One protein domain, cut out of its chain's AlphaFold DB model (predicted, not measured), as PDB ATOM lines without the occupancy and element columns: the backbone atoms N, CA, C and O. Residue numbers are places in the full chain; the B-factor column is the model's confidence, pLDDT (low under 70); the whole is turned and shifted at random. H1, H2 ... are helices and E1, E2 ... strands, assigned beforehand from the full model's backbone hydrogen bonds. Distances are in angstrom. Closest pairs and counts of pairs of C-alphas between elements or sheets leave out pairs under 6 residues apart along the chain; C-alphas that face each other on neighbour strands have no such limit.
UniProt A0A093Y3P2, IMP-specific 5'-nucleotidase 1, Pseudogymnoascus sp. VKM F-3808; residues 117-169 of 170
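What this domain is: This is residues 117 to 169 of the 170 residues of the protein "IMP-specific 5'-nucleotidase 1" of Pseudogymnoascus sp. VKM F-3808 (UniProt A0A093Y3P2). A small ribbon of two parallel strands, E1 and E2, lies between a short helix, H1, and a long helix, H2, in a flat, loose arrangement. H2 begins near the strands and slants away from them, and residues 156 to 169 stick out as a free arm. The printed part has 53 residues, with two named strands and two named helices in the order E1, H1, E2, H2; the class is mixed, helices and strands. The radius of gyration of the C-alphas is 13.3 A, and the spans are 43 by 25 by 9 A.

How they stand to each other: Strand E1, residues 119 to 122, is the parallel neighbour of strand E2, residues 141 to 144, at 27 degrees. N 120 and O 141 are 2.8 A apart and N 143 and O 120 2.8 A, both within hydrogen-bond range. Helix H1, residues 132 to 136, follows E1 and precedes E2: a strand-helix-strand unit, two parallel strands with a helix between them along the chain, with a right-handed crossover. The closest C-alphas of E1 and H1 are those of Gly 122 and Asp 133, 6.0 A apart. E2 and helix H2, residues 148 to 167, are near each other, with 6 pairs of C-alphas within 10 A. H1 and H2 are apart. Every O i to N i+4 pair in H2 is within hydrogen-bond range; in H1 0 of 1 is, and 1 of 2 O i to N i+3 pairs.

Where its parts are: E1 begins at C-alpha 119 (-5.112, -51.145, -35.581) and is 10.0 A long, as is E2. H1 measures 7.7 A. H2 measures 29.1 A and ends at C-alpha 167 (2.602, -62.433, -51.747).

The domain as a whole: The C-alphas farthest apart, of Asn 129 and Arg 169, are 42.9 A apart. The printed part has no cut and no long link. Mean pLDDT of the printed part is 83.1; residues 124 to 132, of which 132 belongs to H1, are under 70.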
ATOM      1  N   ARG A 117      -2.926 -57.566 -33.550       90.12
ATOM      2  CA  ARG A 117      -3.717 -57.777 -34.775       90.12
ATOM      3  C   ARG A 117      -4.819 -56.725 -34.922       90.12
ATOM      4  O   ARG A 117      -5.720 -56.907 -35.733       90.12
ATOM      5  N   THR A 118      -4.763 -55.663 -34.123       93.75
ATOM      6  CA  THR A 118      -5.748 -54.587 -34.108       93.75
ATOM      7  C   THR A 118      -5.042 -53.268 -34.353       93.75
ATOM      8  O   THR A 118      -4.047 -52.964 -33.697       93.75
ATOM      9  N   MET A 119      -5.584 -52.486 -35.278       92.31
ATOM     10  CA  MET A 119      -5.112 -51.145 -35.581       92.31
ATOM     11  C   MET A 119      -6.231 -50.149 -35.288       92.31
ATOM     12  O   MET A 119      -7.338 -50.288 -35.803       92.31
ATOM     13  N   HIS A 120      -5.945 -49.174 -34.436       92.00
ATOM     14  CA  HIS A 120      -6.790 -48.020 -34.173       92.00
ATOM     15  C   HIS A 120      -6.189 -46.800 -34.880       92.00
ATOM     16  O   HIS A 120      -4.970 -46.649 -34.914       92.00
ATOM     17  N   VAL A 121      -7.030 -45.937 -35.442       90.56
ATOM     18  CA  VAL A 121      -6.617 -44.683 -36.084       90.56
ATOM     19  C   VAL A 121      -7.325 -43.547 -35.356       90.56
ATOM     20  O   VAL A 121      -8.543 -43.614 -35.184       90.56
ATOM     21  N   GLY A 122      -6.571 -42.544 -34.908       86.06
ATOM     22  CA  GLY A 122      -7.113 -41.405 -34.165       86.06
ATOM     23  C   GLY A 122      -6.136 -40.234 -34.076       86.06
ATOM     24  O   GLY A 122      -4.968 -40.347 -34.452       86.06
ATOM     25  N   ASP A 123      -6.610 -39.105 -33.565       77.12
ATOM     26  CA  ASP A 123      -5.871 -37.852 -33.451       77.12
ATOM     27  C   ASP A 123      -5.504 -37.551 -31.988       77.12
ATOM     28  O   ASP A 123      -6.305 -37.114 -31.171       77.12
ATOM     29  N   GLN A 124      -4.240 -37.765 -31.617       65.06
ATOM     30  CA  GLN A 124      -3.742 -37.493 -30.259       65.06
ATOM     31  C   GLN A 124      -3.286 -36.035 -30.049       65.06
ATOM     32  O   GLN A 124      -2.719 -35.719 -29.006       65.06
ATOM     33  N   PHE A 125      -3.516 -35.124 -31.009       58.84
ATOM     34  CA  PHE A 125      -3.057 -33.724 -30.913       58.84
ATOM     35  C   PHE A 125      -3.889 -32.872 -29.945       58.84
ATOM     36  O   PHE A 125      -3.441 -31.800 -29.535       58.84
ATOM     37  N   LEU A 126      -5.087 -33.321 -29.566       54.81
ATOM     38  CA  LEU A 126      -6.071 -32.475 -28.890       54.81
ATOM     39  C   LEU A 126      -6.156 -32.621 -27.368       54.81
ATOM     40  O   LEU A 126      -7.038 -32.003 -26.779       54.81
ATOM     41  N   SER A 127      -5.282 -33.362 -26.673       50.38
ATOM     42  CA  SER A 127      -5.310 -33.309 -25.195       50.38
ATOM     43  C   SER A 127      -4.025 -33.795 -24.526       50.38
ATOM     44  O   SER A 127      -3.700 -34.980 -24.562       50.38
ATOM     45  N   ALA A 128      -3.334 -32.891 -23.831       49.31
ATOM     46  CA  ALA A 128      -2.134 -33.214 -23.062       49.31
ATOM     47  C   ALA A 128      -2.429 -34.086 -21.822       49.31
ATOM     48  O   ALA A 128      -1.559 -34.852 -21.424       49.31
ATOM     49  N   ASN A 129      -3.646 -34.043 -21.255       46.62
ATOM     50  CA  ASN A 129      -3.947 -34.704 -19.971       46.62
ATOM     51  C   ASN A 129      -5.192 -35.620 -19.952       46.62
ATOM     52  O   ASN A 129      -5.463 -36.233 -18.923       46.62
ATOM     53  N   GLY A 130      -5.905 -35.791 -21.075       52.41
ATOM     54  CA  GLY A 130      -7.179 -36.535 -21.110       52.41
ATOM     55  C   GLY A 130      -7.593 -37.058 -22.488       52.41
ATOM     56  O   GLY A 130      -8.782 -37.194 -22.761       52.41
ATOM     57  N   ALA A 131      -6.635 -37.314 -23.388       59.78
ATOM     58  CA  ALA A 131      -6.955 -37.659 -24.772       59.78
ATOM     59  C   ALA A 131      -7.739 -38.972 -24.840       59.78
ATOM     60  O   ALA A 131      -7.234 -40.046 -24.495       59.78
ATOM     61  N   ASN A 132      -8.973 -38.875 -25.331       68.25
ATOM     62  CA  ASN A 132      -9.886 -40.002 -25.482       68.25
ATOM     63  C   ASN A 132      -9.213 -41.147 -26.281       68.25
ATOM     64  O   ASN A 132      -9.280 -42.317 -25.899       68.25
ATOM     65  N   ASP A 133      -8.454 -40.812 -27.331       72.25
ATOM     66  CA  ASP A 133      -7.742 -41.765 -28.202       72.25
ATOM     67  C   ASP A 133      -6.453 -42.338 -27.594       72.25
ATOM     68  O   ASP A 133      -5.999 -43.419 -27.981       72.25
ATOM     69  N   PHE A 134      -5.878 -41.690 -26.574       75.56
ATOM     70  CA  PHE A 134      -4.693 -42.216 -25.891       75.56
ATOM     71  C   PHE A 134      -4.995 -43.538 -25.177       75.56
ATOM     72  O   PHE A 134      -4.163 -44.447 -25.151       75.56
ATOM     73  N   ARG A 135      -6.207 -43.696 -24.627       80.31
ATOM     74  CA  ARG A 135      -6.600 -44.938 -23.946       80.31
ATOM     75  C   ARG A 135      -6.633 -46.128 -24.907       80.31
ATOM     76  O   ARG A 135      -6.210 -47.216 -24.512       80.31
ATOM     77  N   ALA A 136      -7.020 -45.928 -26.167       85.88
ATOM     78  CA  ALA A 136      -7.047 -46.986 -27.179       85.88
ATOM     79  C   ALA A 136      -5.658 -47.599 -27.454       85.88
ATOM     80  O   ALA A 136      -5.551 -48.809 -27.670       85.88
ATOM     81  N   ARG A 137      -4.577 -46.812 -27.323       85.25
ATOM     82  CA  ARG A 137      -3.183 -47.282 -27.470       85.25
ATOM     83  C   ARG A 137      -2.805 -48.400 -26.493       85.25
ATOM     84  O   ARG A 137      -1.882 -49.165 -26.749       85.25
ATOM     85  N   ARG A 138      -3.502 -48.518 -25.359       86.56
ATOM     86  CA  ARG A 138      -3.225 -49.566 -24.362       86.56
ATOM     87  C   ARG A 138      -3.613 -50.966 -24.838       86.56
ATOM     88  O   ARG A 138      -3.151 -51.939 -24.250       86.56
ATOM     89  N   VAL A 139      -4.482 -51.069 -25.845       90.75
ATOM     90  CA  VAL A 139      -5.127 -52.331 -26.250       90.75
ATOM     91  C   VAL A 139      -5.009 -52.634 -27.747       90.75
ATOM     92  O   VAL A 139      -5.347 -53.739 -28.169       90.75
ATOM     93  N   ALA A 140      -4.510 -51.695 -28.551       91.75
ATOM     94  CA  ALA A 140      -4.271 -51.860 -29.980       91.75
ATOM     95  C   ALA A 140      -3.067 -51.033 -30.445       91.75
ATOM     96  O   ALA A 140      -2.670 -50.066 -29.791       91.75
ATOM     97  N   THR A 141      -2.505 -51.399 -31.598       90.75
ATOM     98  CA  THR A 141      -1.568 -50.530 -32.314       90.75
ATOM     99  C   THR A 141      -2.319 -49.277 -32.756       90.75
ATOM    100  O   THR A 141      -3.350 -49.396 -33.412       90.75
ATOM    101  N   THR A 142      -1.820 -48.087 -32.420       87.94
ATOM    102  CA  THR A 142      -2.480 -46.825 -32.781       87.94
ATOM    103  C   THR A 142      -1.666 -46.059 -33.812       87.94
ATOM    104  O   THR A 142      -0.503 -45.749 -33.557       87.94
ATOM    105  N   LEU A 143      -2.294 -45.726 -34.938       88.81
ATOM    106  CA  LEU A 143      -1.794 -44.750 -35.899       88.81
ATOM    107  C   LEU A 143      -2.333 -43.370 -35.541       88.81
ATOM    108  O   LEU A 143      -3.525 -43.209 -35.268       88.81
ATOM    109  N   TRP A 144      -1.436 -42.391 -35.536       87.69
ATOM    110  CA  TRP A 144      -1.767 -41.010 -35.232       87.69
ATOM    111  C   TRP A 144      -1.873 -40.214 -36.530       87.69
ATOM    112  O   TRP A 144      -0.915 -40.168 -37.295       87.69
ATOM    113  N   VAL A 145      -3.037 -39.606 -36.754       88.38
ATOM    114  CA  VAL A 145      -3.320 -38.709 -37.881       88.38
ATOM    115  C   VAL A 145      -3.604 -37.290 -37.388       88.38
ATOM    116  O   VAL A 145      -4.243 -37.111 -36.350       88.38
ATOM    117  N   ALA A 146      -3.133 -36.276 -38.115       86.12
ATOM    118  CA  ALA A 146      -3.437 -34.867 -37.856       86.12
ATOM    119  C   ALA A 146      -4.599 -34.342 -38.711       86.12
ATOM    120  O   ALA A 146      -5.228 -33.342 -38.368       86.12
ATOM    121  N   ASN A 147      -4.847 -34.976 -39.857       86.25
ATOM    122  CA  ASN A 147      -5.820 -34.536 -40.848       86.25
ATOM    123  C   ASN A 147      -6.308 -35.721 -41.712       86.25
ATOM    124  O   ASN A 147      -5.733 -36.814 -41.653       86.25
ATOM    125  N   PRO A 148      -7.380 -35.533 -42.505       92.25
ATOM    126  CA  PRO A 148      -7.913 -36.590 -43.362       92.25
ATOM    127  C   PRO A 148      -6.926 -37.109 -44.419       92.25
ATOM    128  O   PRO A 148      -6.921 -38.310 -44.679       92.25
ATOM    129  N   ASP A 149      -6.079 -36.252 -44.991       94.25
ATOM    130  CA  ASP A 149      -5.150 -36.641 -46.065       94.25
ATOM    131  C   ASP A 149      -4.042 -37.575 -45.550       94.25
ATOM    132  O   ASP A 149      -3.705 -38.575 -46.191       94.25
ATOM    133  N   GLU A 150      -3.526 -37.315 -44.346       92.25
ATOM    134  CA  GLU A 150      -2.612 -38.221 -43.642       92.25
ATOM    135  C   GLU A 150      -3.265 -39.574 -43.357       92.25
ATOM    136  O   GLU A 150      -2.628 -40.615 -43.512       92.25
ATOM    137  N   CYS A 151      -4.544 -39.574 -42.967       92.94
ATOM    138  CA  CYS A 151      -5.287 -40.807 -42.730       92.94
ATOM    139  C   CYS A 151      -5.390 -41.650 -44.005       92.94
ATOM    140  O   CYS A 151      -5.096 -42.843 -43.966       92.94
ATOM    141  N   VAL A 152      -5.743 -41.034 -45.138       95.25
ATOM    142  CA  VAL A 152      -5.802 -41.723 -46.437       95.25
ATOM    143  C   VAL A 152      -4.436 -42.295 -46.808       95.25
ATOM    144  O   VAL A 152      -4.333 -43.491 -47.066       95.25
ATOM    145  N   THR A 153      -3.386 -41.476 -46.733       95.31
ATOM    146  CA  THR A 153      -2.015 -41.888 -47.070       95.31
ATOM    147  C   THR A 153      -1.567 -43.094 -46.237       95.31
ATOM    148  O   THR A 153      -1.076 -44.083 -46.777       95.31
ATOM    149  N   LEU A 154      -1.802 -43.065 -44.921       92.81
ATOM    150  CA  LEU A 154      -1.456 -44.174 -44.030       92.81
ATOM    151  C   LEU A 154      -2.258 -45.447 -44.326       92.81
ATOM    152  O   LEU A 154      -1.724 -46.552 -44.223       92.81
ATOM    153  N   LEU A 155      -3.541 -45.322 -44.667       93.56
ATOM    154  CA  LEU A 155      -4.368 -46.476 -45.020       93.56
ATOM    155  C   LEU A 155      -3.911 -47.120 -46.333       93.56
ATOM    156  O   LEU A 155      -3.897 -48.352 -46.420       93.56
ATOM    157  N   ASP A 156      -3.496 -46.314 -47.310       95.50
ATOM    158  CA  ASP A 156      -2.921 -46.801 -48.564       95.50
ATOM    159  C   ASP A 156      -1.617 -47.572 -48.307       95.50
ATOM    160  O   ASP A 156      -1.481 -48.714 -48.758       95.50
ATOM    161  N   GLU A 157      -0.709 -47.029 -47.487       93.88
ATOM    162  CA  GLU A 157       0.521 -47.723 -47.083       93.88
ATOM    163  C   GLU A 157       0.214 -49.070 -46.409       93.88
ATOM    164  O   GLU A 157       0.767 -50.109 -46.784       93.88
ATOM    165  N   VAL A 158      -0.711 -49.094 -45.442       91.94
ATOM    166  CA  VAL A 158      -1.120 -50.333 -44.758       91.94
ATOM    167  C   VAL A 158      -1.677 -51.356 -45.752       91.94
ATOM    168  O   VAL A 158      -1.334 -52.541 -45.669       91.94
ATOM    169  N   ALA A 159      -2.498 -50.925 -46.711       92.62
ATOM    170  CA  ALA A 159      -3.040 -51.804 -47.741       92.62
ATOM    171  C   ALA A 159      -1.929 -52.406 -48.620       92.62
ATOM    172  O   ALA A 159      -1.959 -53.605 -48.925       92.62
ATOM    173  N   GLU A 160      -0.919 -51.619 -48.991       94.94
ATOM    174  CA  GLU A 160       0.247 -52.107 -49.728       94.94
ATOM    175  C   GLU A 160       1.063 -53.125 -48.923       94.94
ATOM    176  O   GLU A 160       1.397 -54.199 -49.446       94.94
ATOM    177  N   PHE A 161       1.321 -52.847 -47.639       90.06
ATOM    178  CA  PHE A 161       1.998 -53.777 -46.732       90.06
ATOM    179  C   PHE A 161       1.251 -55.109 -46.618       90.06
ATOM    180  O   PHE A 161       1.875 -56.174 -46.689       90.06
ATOM    181  N   MET A 162      -0.077 -55.075 -46.484       89.31
ATOM    182  CA  MET A 162      -0.904 -56.283 -46.407       89.31
ATOM    183  C   MET A 162      -0.813 -57.115 -47.691       89.31
ATOM    184  O   MET A 162      -0.540 -58.316 -47.620       89.31
ATOM    185  N   ARG A 163      -0.929 -56.479 -48.866       93.44
ATOM    186  CA  ARG A 163      -0.775 -57.155 -50.169       93.44
ATOM    187  C   ARG A 163       0.618 -57.767 -50.334       93.44
ATOM    188  O   ARG A 163       0.762 -58.865 -50.870       93.44
ATOM    189  N   ALA A 164       1.668 -57.073 -49.892       91.38
ATOM    190  CA  ALA A 164       3.036 -57.583 -49.949       91.38
ATOM    191  C   ALA A 164       3.258 -58.778 -49.007       91.38
ATOM    192  O   ALA A 164       3.953 -59.728 -49.374       91.38
ATOM    193  N   ALA A 165       2.661 -58.751 -47.814       86.62
ATOM    194  CA  ALA A 165       2.729 -59.848 -46.855       86.62
ATOM    195  C   ALA A 165       2.012 -61.111 -47.359       86.62
ATOM    196  O   ALA A 165       2.490 -62.217 -47.112       86.62
ATOM    197  N   GLU A 166       0.902 -60.961 -48.085       86.56
ATOM    198  CA  GLU A 166       0.210 -62.078 -48.738       86.56
ATOM    199  C   GLU A 166       1.071 -62.723 -49.826       86.56
ATOM    200  O   GLU A 166       1.235 -63.941 -49.822       86.56
ATOM    201  N   ARG A 167       1.711 -61.920 -50.688       87.38
ATOM    202  CA  ARG A 167       2.602 -62.433 -51.747       87.38
ATOM    203  C   ARG A 167       3.781 -63.252 -51.219       87.38
ATOM    204  O   ARG A 167       4.236 -64.142 -51.915       87.38
ATOM    205  N   LYS A 168       4.284 -62.953 -50.016       78.50
ATOM    206  CA  LYS A 168       5.400 -63.686 -49.382       78.50
ATOM    207  C   LYS A 168       4.980 -64.985 -48.682       78.50
ATOM    208  O   LYS A 168       5.846 -65.707 -48.200       78.50
ATOM    209  N   ARG A 169       3.675 -65.229 -48.525       70.12
ATOM    210  CA  ARG A 169       3.131 -66.439 -47.884       70.12
ATOM    211  C   ARG A 169       2.788 -67.551 -48.875       70.12
ATOM    212  O   ARG A 169       2.489 -68.653 -48.422       70.12
TER     213      ARG A 169